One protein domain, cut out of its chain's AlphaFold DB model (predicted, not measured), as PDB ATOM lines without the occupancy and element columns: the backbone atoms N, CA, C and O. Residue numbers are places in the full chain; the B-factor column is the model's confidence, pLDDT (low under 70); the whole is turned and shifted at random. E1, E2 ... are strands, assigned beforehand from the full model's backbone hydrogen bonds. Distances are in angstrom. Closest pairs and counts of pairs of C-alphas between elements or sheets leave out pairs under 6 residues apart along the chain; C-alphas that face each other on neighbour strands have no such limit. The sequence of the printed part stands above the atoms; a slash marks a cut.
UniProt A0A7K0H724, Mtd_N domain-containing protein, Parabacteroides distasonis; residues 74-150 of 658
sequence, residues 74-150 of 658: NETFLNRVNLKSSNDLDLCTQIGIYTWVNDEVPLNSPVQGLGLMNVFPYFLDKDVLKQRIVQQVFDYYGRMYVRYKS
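This is residues 74 to 150 of the 658 residues of the protein "Mtd_N domain-containing protein" of Parabacteroides distasonis (UniProt A0A7K0H724). One twisted sheet of five strands runs E1 E2 E3 E4 E5 from edge to edge, and the long unnamed stretches 83 to 95 and 101 to 114 fold back over one of its faces. The loop from E3 to E4 reaches one end of the long axis. The 77 printed residues hold no named helix and five named strands, in chain order E1 to E5, in a mixed sheet; the class is all strand, though only 31 residues are in named elements. The whole is compact, with a radius of gyration of the C-alphas of 12.6 A, and elongated, spanning 42 by 22 by 19 A.

Find C-alpha 115 at (304.799, 100.265, 387.795); from there E3, residues 115 to 123, runs 25.2 A. E4, residues 132 to 139, runs 23.6 A, and E5, residues 144 to 149, runs 17.0 A to C-alpha 149 at (290.911, 100.511, 373.801). Look to E2 at residues 96 to 100 and E1 at residues 80 to 82, beginning at (306.784, 111.434, 380.911).

E2 to E5 form a meander, each strand the antiparallel neighbour of the one before. In the hairpin E3 and E4, at 158 degrees, find N 118 and O 136 within hydrogen-bond range at 2.8 A. In the hairpin E4 and E5, at 160 degrees, N 137 and O 145 are 2.8 A apart. In the hairpin E2 and E3, N 117 and O 98 are 2.7 A apart. Edge strand E1 is parallel to E2 at 20 degrees, with N 99 and O 81 at 2.9 A. E1 and E5 are apart.

The farthest C-alphas, Asp 103 and Asp 127, are 42.4 A apart. The printed part has no cut. The links E1 to E2 and E2 to E3 are long. The mean pLDDT of the printed part is 79.8; residues 121 to 133, 142 and 150 are under 70.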
ATOM      1  N   ASN A  74     303.919 116.107 374.515       74.75
ATOM      2  CA  ASN A  74     302.568 115.643 374.867       74.75
ATOM      3  C   ASN A  74     302.098 114.446 374.031       74.75
ATOM      4  O   ASN A  74     301.366 113.607 374.543       74.75
ATOM      5  N   GLU A  75     302.537 114.358 372.777       72.00
ATOM      6  CA  GLU A  75     302.028 113.397 371.789       72.00
ATOM      7  C   GLU A  75     303.097 112.372 371.361       72.00
ATOM      8  O   GLU A  75     302.944 111.664 370.368       72.00
ATOM      9  N   THR A  76     304.209 112.275 372.098       71.19
ATOM     10  CA  THR A  76     305.283 111.297 371.848       71.19
ATOM     11  C   THR A  76     305.742 110.637 373.147       71.19
ATOM     12  O   THR A  76     305.380 111.061 374.241       71.19
ATOM     13  N   PHE A  77     306.643 109.654 373.061       73.81
ATOM     14  CA  PHE A  77     307.288 109.051 374.236       73.81
ATOM     15  C   PHE A  77     308.174 110.012 375.058       73.81
ATOM     16  O   PHE A  77     308.708 109.618 376.096       73.81
ATOM     17  N   LEU A  78     308.332 111.277 374.641       79.12
ATOM     18  CA  LEU A  78     308.899 112.327 375.493       79.12
ATOM     19  C   LEU A  78     307.924 112.790 376.589       79.12
ATOM     20  O   LEU A  78     308.387 113.353 377.588       79.12
ATOM     21  N   ASN A  79     306.623 112.522 376.433       81.06
ATOM     22  CA  ASN A  79     305.622 112.690 377.479       81.06
ATOM     23  C   ASN A  79     305.898 111.702 378.614       81.06
ATOM     24  O   ASN A  79     305.718 110.491 378.461       81.06
ATOM     25  N   ARG A  80     306.396 112.220 379.738       83.19
ATOM     26  CA  ARG A  80     306.784 111.434 380.911       83.19
ATOM     27  C   ARG A  80     306.048 111.946 382.135       83.19
ATOM     28  O   ARG A  80     306.305 113.066 382.578       83.19
ATOM     29  N   VAL A  81     305.161 111.126 382.687       89.62
ATOM     30  CA  VAL A  81     304.263 111.527 383.776       89.62
ATOM     31  C   VAL A  81     304.455 110.626 384.990       89.62
ATOM     32  O   VAL A  81     304.374 109.406 384.893       89.62
ATOM     33  N   ASN A  82     304.659 111.233 386.160       93.56
ATOM     34  CA  ASN A  82     304.606 110.518 387.433       93.56
ATOM     35  C   ASN A  82     303.171 110.523 387.963       93.56
ATOM     36  O   ASN A  82     302.669 111.573 388.365       93.56
ATOM     37  N   LEU A  83     302.530 109.358 387.958       95.62
ATOM     38  CA  LEU A  83     301.176 109.164 388.453       95.62
ATOM     39  C   LEU A  83     301.144 109.021 389.981       95.62
ATOM     40  O   LEU A  83     302.128 108.651 390.632       95.62
ATOM     41  N   LYS A  84     299.984 109.358 390.534       95.44
ATOM     42  CA  LYS A  84     299.626 109.339 391.950       95.44
ATOM     43  C   LYS A  84     298.457 108.398 392.196       95.44
ATOM     44  O   LYS A  84     297.715 108.077 391.271       95.44
ATOM     45  N   SER A  85     298.245 108.037 393.458       93.56
ATOM     46  CA  SER A  85     297.123 107.182 393.879       93.56
ATOM     47  C   SER A  85     295.736 107.722 393.493       93.56
ATOM     48  O   SER A  85     294.786 106.958 393.355       93.56
ATOM     49  N   SER A  86     295.610 109.036 393.278       94.69
ATOM     50  CA  SER A  86     294.382 109.689 392.808       94.69
ATOM     51  C   SER A  86     294.174 109.650 391.289       94.69
ATOM     52  O   SER A  86     293.116 110.065 390.815       94.69
ATOM     53  N   ASN A  87     295.166 109.211 390.508       96.12
ATOM     54  CA  ASN A  87     295.047 109.101 389.058       96.12
ATOM     55  C   ASN A  87     294.382 107.784 388.652       96.12
ATOM     56  O   ASN A  87     294.470 106.793 389.368       96.12
ATOM     57  N   ASP A  88     293.757 107.777 387.477       94.25
ATOM     58  CA  ASP A  88     293.094 106.609 386.902       94.25
ATOM     59  C   ASP A  88     293.753 106.244 385.572       94.25
ATOM     60  O   ASP A  88     293.858 107.084 384.666       94.25
ATOM     61  N   LEU A  89     294.214 104.995 385.451       93.38
ATOM     62  CA  LEU A  89     294.825 104.517 384.215       93.38
ATOM     63  C   LEU A  89     293.836 104.543 383.045       93.38
ATOM     64  O   LEU A  89     294.262 104.727 381.910       93.38
ATOM     65  N   ASP A  90     292.528 104.448 383.273       90.94
ATOM     66  CA  ASP A  90     291.529 104.495 382.200       90.94
ATOM     67  C   ASP A  90     291.482 105.863 381.497       90.94
ATOM     68  O   ASP A  90     291.142 105.954 380.311       90.94
ATOM     69  N   LEU A  91     291.873 106.926 382.205       90.75
ATOM     70  CA  LEU A  91     291.949 108.290 381.678       90.75
ATOM     71  C   LEU A  91     293.288 108.582 380.980       90.75
ATOM     72  O   LEU A  91     293.402 109.561 380.240       90.75
ATOM     73  N   CYS A  92     294.294 107.725 381.166       88.69
ATOM     74  CA  CYS A  92     295.629 107.881 380.590       88.69
ATOM     75  C   CYS A  92     295.651 107.422 379.123       88.69
ATOM     76  O   CYS A  92     296.035 106.297 378.804       88.69
ATOM     77  N   THR A  93     295.204 108.300 378.225       84.69
ATOM     78  CA  THR A  93     295.018 107.997 376.793       84.69
ATOM     79  C   THR A  93     296.063 108.634 375.872       84.69
ATOM     80  O   THR A  93     296.172 108.226 374.720       84.69
ATOM     81  N   GLN A  94     296.853 109.590 376.368       83.31
ATOM     82  CA  GLN A  94     297.901 110.262 375.591       83.31
ATOM     83  C   GLN A  94     299.127 109.362 375.417       83.31
ATOM     84  O   GLN A  94     299.522 108.672 376.361       83.31
ATOM     85  N   ILE A  95     299.761 109.418 374.242       80.94
ATOM     86  CA  ILE A  95     301.014 108.702 373.964       80.94
ATOM     87  C   ILE A  95     302.071 109.155 374.972       80.94
ATOM     88  O   ILE A  95     302.264 110.353 375.182       80.94
ATOM     89  N   GLY A  96     302.747 108.207 375.620       81.12
ATOM     90  CA  GLY A  96     303.718 108.550 376.651       81.12
ATOM     91  C   GLY A  96     304.140 107.396 377.546       81.12
ATOM     92  O   GLY A  96     303.661 106.265 377.421       81.12
ATOM     93  N   ILE A  97     305.052 107.721 378.458       83.00
ATOM     94  CA  ILE A  97     305.548 106.845 379.517       83.00
ATOM     95  C   ILE A  97     305.042 107.387 380.853       83.00
ATOM     96  O   ILE A  97     305.296 108.533 381.222       83.00
ATOM     97  N   TYR A  98     304.357 106.545 381.605       92.94
ATOM     98  CA  TYR A  98     303.776 106.874 382.894       92.94
ATOM     99  C   TYR A  98     304.411 105.991 383.960       92.94
ATOM    100  O   TYR A  98     304.582 104.795 383.753       92.94
ATOM    101  N   THR A  99     304.764 106.553 385.105       93.00
ATOM    102  CA  THR A  99     305.412 105.810 386.193       93.00
ATOM    103  C   THR A  99     304.757 106.123 387.523       93.00
ATOM    104  O   THR A  99     304.305 107.242 387.742       93.00
ATOM    105  N   TRP A 100     304.724 105.164 388.439       95.56
ATOM    106  CA  TRP A 100     304.282 105.387 389.817       95.56
ATOM    107  C   TRP A 100     305.097 104.546 390.788       95.56
ATOM    108  O   TRP A 100     305.712 103.550 390.409       95.56
ATOM    109  N   VAL A 101     305.101 104.966 392.051       92.88
ATOM    110  CA  VAL A 101     305.815 104.301 393.151       92.88
ATOM    111  C   VAL A 101     304.869 103.431 393.979       92.88
ATOM    112  O   VAL A 101     303.652 103.562 393.872       92.88
ATOM    113  N   ASN A 102     305.429 102.549 394.814       88.50
ATOM    114  CA  ASN A 102     304.680 101.553 395.594       88.50
ATOM    115  C   ASN A 102     303.502 102.125 396.400       88.50
ATOM    116  O   ASN A 102     302.461 101.485 396.464       88.50
ATOM    117  N   ASP A 103     303.651 103.314 396.987       89.81
ATOM    118  CA  ASP A 103     302.631 103.914 397.864       89.81
ATOM    119  C   ASP A 103     301.630 104.808 397.105       89.81
ATOM    120  O   ASP A 103     300.781 105.460 397.706       89.81
ATOM    121  N   GLU A 104     301.748 104.879 395.778       94.69
ATOM    122  CA  GLU A 104     301.019 105.816 394.917       94.69
ATOM    123  C   GLU A 104     300.375 105.097 393.724       94.69
ATOM    124  O   GLU A 104     300.326 105.636 392.620       94.69
ATOM    125  N   VAL A 105     299.916 103.859 393.937       95.44
ATOM    126  CA  VAL A 105     299.322 103.011 392.892       95.44
ATOM    127  C   VAL A 105     298.049 103.662 392.330       95.44
ATOM    128  O   VAL A 105     297.101 103.858 393.093       95.44
ATOM    129  N   PRO A 106     297.994 103.976 391.021       95.88
ATOM    130  CA  PRO A 106     296.816 104.559 390.387       95.88
ATOM    131  C   PRO A 106     295.615 103.603 390.372       95.88
ATOM    132  O   PRO A 106     295.766 102.376 390.361       95.88
ATOM    133  N   LEU A 107     294.413 104.169 390.293       93.88
ATOM    134  CA  LEU A 107     293.176 103.426 390.062       93.88
ATOM    135  C   LEU A 107     293.250 102.654 388.735       93.88
ATOM    136  O   LEU A 107     293.892 103.093 387.778       93.88
ATOM    137  N   ASN A 108     292.598 101.488 388.695       91.50
ATOM    138  CA  ASN A 108     292.594 100.559 387.557       91.50
ATOM    139  C   ASN A 108     293.985 100.047 387.133       91.50
ATOM    140  O   ASN A 108     294.147  99.528 386.028       91.50
ATOM    141  N   SER A 109     294.986 100.138 388.015       92.06
ATOM    142  CA  SER A 109     296.285  99.495 387.814       92.06
ATOM    143  C   SER A 109     296.186  97.963 387.908       92.06
ATOM    144  O   SER A 109     295.631  97.446 388.881       92.06
ATOM    145  N   PRO A 110     296.785  97.208 386.962       90.94
ATOM    146  CA  PRO A 110     296.873  95.749 387.047       90.94
ATOM    147  C   PRO A 110     297.893  95.282 388.096       90.94
ATOM    148  O   PRO A 110     297.986  94.091 388.392       90.94
ATOM    149  N   VAL A 111     298.686  96.210 388.644       87.69
ATOM    150  CA  VAL A 111     299.793  95.935 389.564       87.69
ATOM    151  C   VAL A 111     299.629  96.759 390.842       87.69
ATOM    152  O   VAL A 111     299.279  97.935 390.796       87.69
ATOM    153  N   GLN A 112     299.887  96.141 391.995       87.62
ATOM    154  CA  GLN A 112     299.671  96.731 393.328       87.62
ATOM    155  C   GLN A 112     300.967  97.305 393.942       87.62
ATOM    156  O   GLN A 112     301.137  97.323 395.156       87.62
ATOM    157  N   GLY A 113     301.915  97.724 393.103       87.25
ATOM    158  CA  GLY A 113     303.212  98.268 393.515       87.25
ATOM    159  C   GLY A 113     303.825  99.131 392.413       87.25
ATOM    160  O   GLY A 113     303.094  99.618 391.553       87.25
ATOM    161  N   LEU A 114     305.152  99.304 392.424       88.62
ATOM    162  CA  LEU A 114     305.912 100.054 391.418       88.62
ATOM    163  C   LEU A 114     305.517  99.591 390.016       88.62
ATOM    164  O   LEU A 114     305.584  98.394 389.715       88.62
ATOM    165  N   GLY A 115     305.163 100.551 389.169       86.81
ATOM    166  CA  GLY A 115     304.799 100.265 387.795       86.81
ATOM    167  C   GLY A 115     305.277 101.324 386.817       86.81
ATOM    168  O   GLY A 115     305.452 102.501 387.149       86.81
ATOM    169  N   LEU A 116     305.502 100.858 385.595       87.12
ATOM    170  CA  LEU A 116     305.789 101.657 384.416       87.12
ATOM    171  C   LEU A 116     304.763 101.293 383.354       87.12
ATOM    172  O   LEU A 116     304.640 100.128 383.001       87.12
ATOM    173  N   MET A 117     304.049 102.273 382.823       92.12
ATOM    174  CA  MET A 117     303.069 102.096 381.766       92.12
ATOM    175  C   MET A 117     303.480 102.850 380.508       92.12
ATOM    176  O   MET A 117     303.789 104.035 380.568       92.12
ATOM    177  N   ASN A 118     303.393 102.189 379.362       84.81
ATOM    178  CA  ASN A 118     303.475 102.812 378.050       84.81
ATOM    179  C   ASN A 118     302.075 102.913 377.441       84.81
ATOM    180  O   ASN A 118     301.291 101.966 377.532       84.81
ATOM    181  N   VAL A 119     301.795 104.035 376.780       83.81
ATOM    182  CA  VAL A 119     300.600 104.231 375.949       83.81
ATOM    183  C   VAL A 119     301.047 104.509 374.521       83.81
ATOM    184  O   VAL A 119     301.850 105.417 374.300       83.81
ATOM    185  N   PHE A 120     300.552 103.733 373.556       72.75
ATOM    186  CA  PHE A 120     300.913 103.889 372.143       72.75
ATOM    187  C   PHE A 120     299.776 103.469 371.194       72.75
ATOM    188  O   PHE A 120     298.948 102.633 371.562       72.75
ATOM    189  N   PRO A 121     299.705 104.037 369.976       69.00
ATOM    190  CA  PRO A 121     298.691 103.673 368.989       69.00
ATOM    191  C   PRO A 121     299.044 102.345 368.296       69.00
ATOM    192  O   PRO A 121     300.210 102.091 368.004       69.00
ATOM    193  N   TYR A 122     298.040 101.510 368.002       62.28
ATOM    194  CA  TYR A 122     298.217 100.266 367.224       62.28
ATOM    195  C   TYR A 122     297.675 100.364 365.784       62.28
ATOM    196  O   TYR A 122     298.120  99.626 364.911       62.28
ATOM    197  N   PHE A 123     296.747 101.289 365.509       51.22
ATOM    198  CA  PHE A 123     296.244 101.570 364.157       51.22
ATOM    199  C   PHE A 123     295.971 103.070 363.992       51.22
ATOM    200  O   PHE A 123     295.361 103.678 364.876       51.22
ATOM    201  N   LEU A 124     296.419 103.645 362.872       51.25
ATOM    202  CA  LEU A 124     296.146 105.023 362.456       51.25
ATOM    203  C   LEU A 124     295.238 104.956 361.224       51.25
ATOM    204  O   LEU A 124     295.693 104.587 360.146       51.25
ATOM    205  N   ASP A 125     293.960 105.265 361.406       46.19
ATOM    206  CA  ASP A 125     293.026 105.463 360.298       46.19
ATOM    207  C   ASP A 125     293.109 106.938 359.880       46.19
ATOM    208  O   ASP A 125     292.958 107.814 360.738       46.19
ATOM    209  N   LYS A 126     293.431 107.228 358.613       46.25
ATOM    210  CA  LYS A 126     293.667 108.611 358.155       46.25
ATOM    211  C   LYS A 126     292.366 109.429 358.060       46.25
ATOM    212  O   LYS A 126     292.443 110.649 358.153       46.25
ATOM    213  N   ASP A 127     291.200 108.779 357.992       45.12
ATOM    214  CA  ASP A 127     289.910 109.458 357.781       45.12
ATOM    215  C   ASP A 127     289.038 109.607 359.035       45.12
ATOM    216  O   ASP A 127     288.036 110.325 359.031       45.12
ATOM    217  N   VAL A 128     289.412 108.989 360.159       44.03
ATOM    218  CA  VAL A 128     288.648 109.110 361.406       44.03
ATOM    219  C   VAL A 128     289.601 109.250 362.587       44.03
ATOM    220  O   VAL A 128     290.334 108.328 362.925       44.03
ATOM    221  N   LEU A 129     289.520 110.387 363.284       43.84
ATOM    222  CA  LEU A 129     290.217 110.722 364.539       43.84
ATOM    223  C   LEU A 129     289.834 109.808 365.737       43.84
ATOM    224  O   LEU A 129     289.574 110.282 366.841       43.84
ATOM    225  N   LYS A 130     289.769 108.485 365.559       50.19
ATOM    226  CA  LYS A 130     289.574 107.488 366.620       50.19
ATOM    227  C   LYS A 130     290.840 106.649 366.751       50.19
ATOM    228  O   LYS A 130     290.930 105.544 366.220       50.19
ATOM    229  N   GLN A 131     291.824 107.175 367.477       55.06
ATOM    230  CA  GLN A 131     293.041 106.432 367.801       55.06
ATOM    231  C   GLN A 131     292.688 105.171 368.606       55.06
ATOM    232  O   GLN A 131     292.151 105.256 369.713       55.06
ATOM    233  N   ARG A 132     292.996 103.991 368.057       67.44
ATOM    234  CA  ARG A 132     292.985 102.729 368.811       67.44
ATOM    235  C   ARG A 132     294.307 102.625 369.561       67.44
ATOM    236  O   ARG A 132     295.364 102.489 368.940       67.44
ATOM    237  N   ILE A 133     294.238 102.714 370.884       69.69
ATOM    238  CA  ILE A 133     295.411 102.810 371.758       69.69
ATOM    239  C   ILE A 133     295.599 101.545 372.591       69.69
ATOM    240  O   ILE A 133     294.640 100.863 372.959       69.69
ATOM    241  N   VAL A 134     296.856 101.249 372.898       78.56
ATOM    242  CA  VAL A 134     297.286 100.138 373.742       78.56
ATOM    243  C   VAL A 134     297.922 100.703 375.000       78.56
ATOM    244  O   VAL A 134     298.700 101.654 374.941       78.56
ATOM    245  N   GLN A 135     297.596 100.089 376.133       87.81
ATOM    246  CA  GLN A 135     298.286 100.284 377.396       87.81
ATOM    247  C   GLN A 135     299.095  99.044 377.736       87.81
ATOM    248  O   GLN A 135     298.573  97.930 377.708       87.81
ATOM    249  N   GLN A 136     300.355  99.256 378.098       85.31
ATOM    250  CA  GLN A 136     301.280  98.204 378.485       85.31
ATOM    251  C   GLN A 136     301.942  98.573 379.807       85.31
ATOM    252  O   GLN A 136     302.713  99.526 379.854       85.31
ATOM    253  N   VAL A 137     301.646  97.829 380.868       86.81
ATOM    254  CA  VAL A 137     302.183  98.032 382.217       86.81
ATOM    255  C   VAL A 137     303.228  96.973 382.521       86.81
ATOM    256  O   VAL A 137     302.980  95.787 382.343       86.81
ATOM    257  N   PHE A 138     304.369  97.400 383.034       77.44
ATOM    258  CA  PHE A 138     305.394  96.563 383.627       77.44
ATOM    259  C   PHE A 138     305.423  96.793 385.127       77.44
ATOM    260  O   PHE A 138     305.355  97.938 385.577       77.44
ATOM    261  N   ASP A 139     305.571  95.725 385.897       82.00
ATOM    262  CA  ASP A 139     305.860  95.845 387.322       82.00
ATOM    263  C   ASP A 139     307.354  95.743 387.644       82.00
ATOM    264  O   ASP A 139     308.203  95.531 386.778       82.00
ATOM    265  N   TYR A 140     307.665  95.860 388.935       75.50
ATOM    266  CA  TYR A 140     309.012  95.682 389.477       75.50
ATOM    267  C   TYR A 140     309.702  94.365 389.067       75.50
ATOM    268  O   TYR A 140     310.927  94.319 388.985       75.50
ATOM    269  N   TYR A 141     308.944  93.297 388.805       73.81
ATOM    270  CA  TYR A 141     309.479  91.991 388.411       73.81
ATOM    271  C   TYR A 141     309.659  91.852 386.894       73.81
ATOM    272  O   TYR A 141     310.041  90.781 386.425       73.81
ATOM    273  N   GLY A 142     309.389  92.915 386.133       62.91
ATOM    274  CA  GLY A 142     309.419  92.910 384.676       62.91
ATOM    275  C   GLY A 142     308.184  92.277 384.042       62.91
ATOM    276  O   GLY A 142     308.142  92.183 382.821       62.91
ATOM    277  N   ARG A 143     307.170  91.886 384.830       71.06
ATOM    278  CA  ARG A 143     305.966  91.235 384.305       71.06
ATOM    279  C   ARG A 143     305.138  92.248 383.541       71.06
ATOM    280  O   ARG A 143     304.787  93.300 384.078       71.06
ATOM    281  N   MET A 144     304.784  91.886 382.317       71.69
ATOM    282  CA  MET A 144     303.983  92.723 381.440       71.69
ATOM    283  C   MET A 144     302.484  92.418 381.556       71.69
ATOM    284  O   MET A 144     302.054  91.265 381.532       71.69
ATOM    285  N   TYR A 145     301.686  93.476 381.587       81.94
ATOM    286  CA  TYR A 145     300.236  93.476 381.459       81.94
ATOM    287  C   TYR A 145     299.866  94.378 380.286       81.94
ATOM    288  O   TYR A 145     300.450  95.444 380.116       81.94
ATOM    289  N   VAL A 146     298.908  93.970 379.465       79.50
ATOM    290  CA  VAL A 146     298.475  94.704 378.279       79.50
ATOM    291  C   VAL A 146     296.956  94.760 378.209       79.50
ATOM    292  O   VAL A 146     296.272  93.789 378.524       79.50
ATOM    293  N   ARG A 147     296.424  95.889 377.759       79.75
ATOM    294  CA  ARG A 147     295.028  96.027 377.335       79.75
ATOM    295  C   ARG A 147     294.938  97.008 376.178       79.75
ATOM    296  O   ARG A 147     295.835  97.824 375.979       79.75
ATOM    297  N   TYR A 148     293.857  96.942 375.415       79.31
ATOM    298  CA  TYR A 148     293.620  97.850 374.297       79.31
ATOM    299  C   TYR A 148     292.263  98.537 374.441       79.31
ATOM    300  O   TYR A 148     291.336  97.984 375.037       79.31
ATOM    301  N   LYS A 149     292.156  99.748 373.893       71.94
ATOM    302  CA  LYS A 149     290.911 100.511 373.801       71.94
ATOM    303  C   LYS A 149     290.457 100.556 372.348       71.94
ATOM    304  O   LYS A 149     291.197 101.015 371.474       71.94
ATOM    305  N   SER A 150     289.250 100.056 372.088       64.06
ATOM    306  CA  SER A 150     288.580 100.195 370.789       64.06
ATOM    307  C   SER A 150     287.833 101.542 370.720       64.06
ATOM    308  O   SER A 150     288.171 102.475 371.444       64.06
TER     309      SER A 150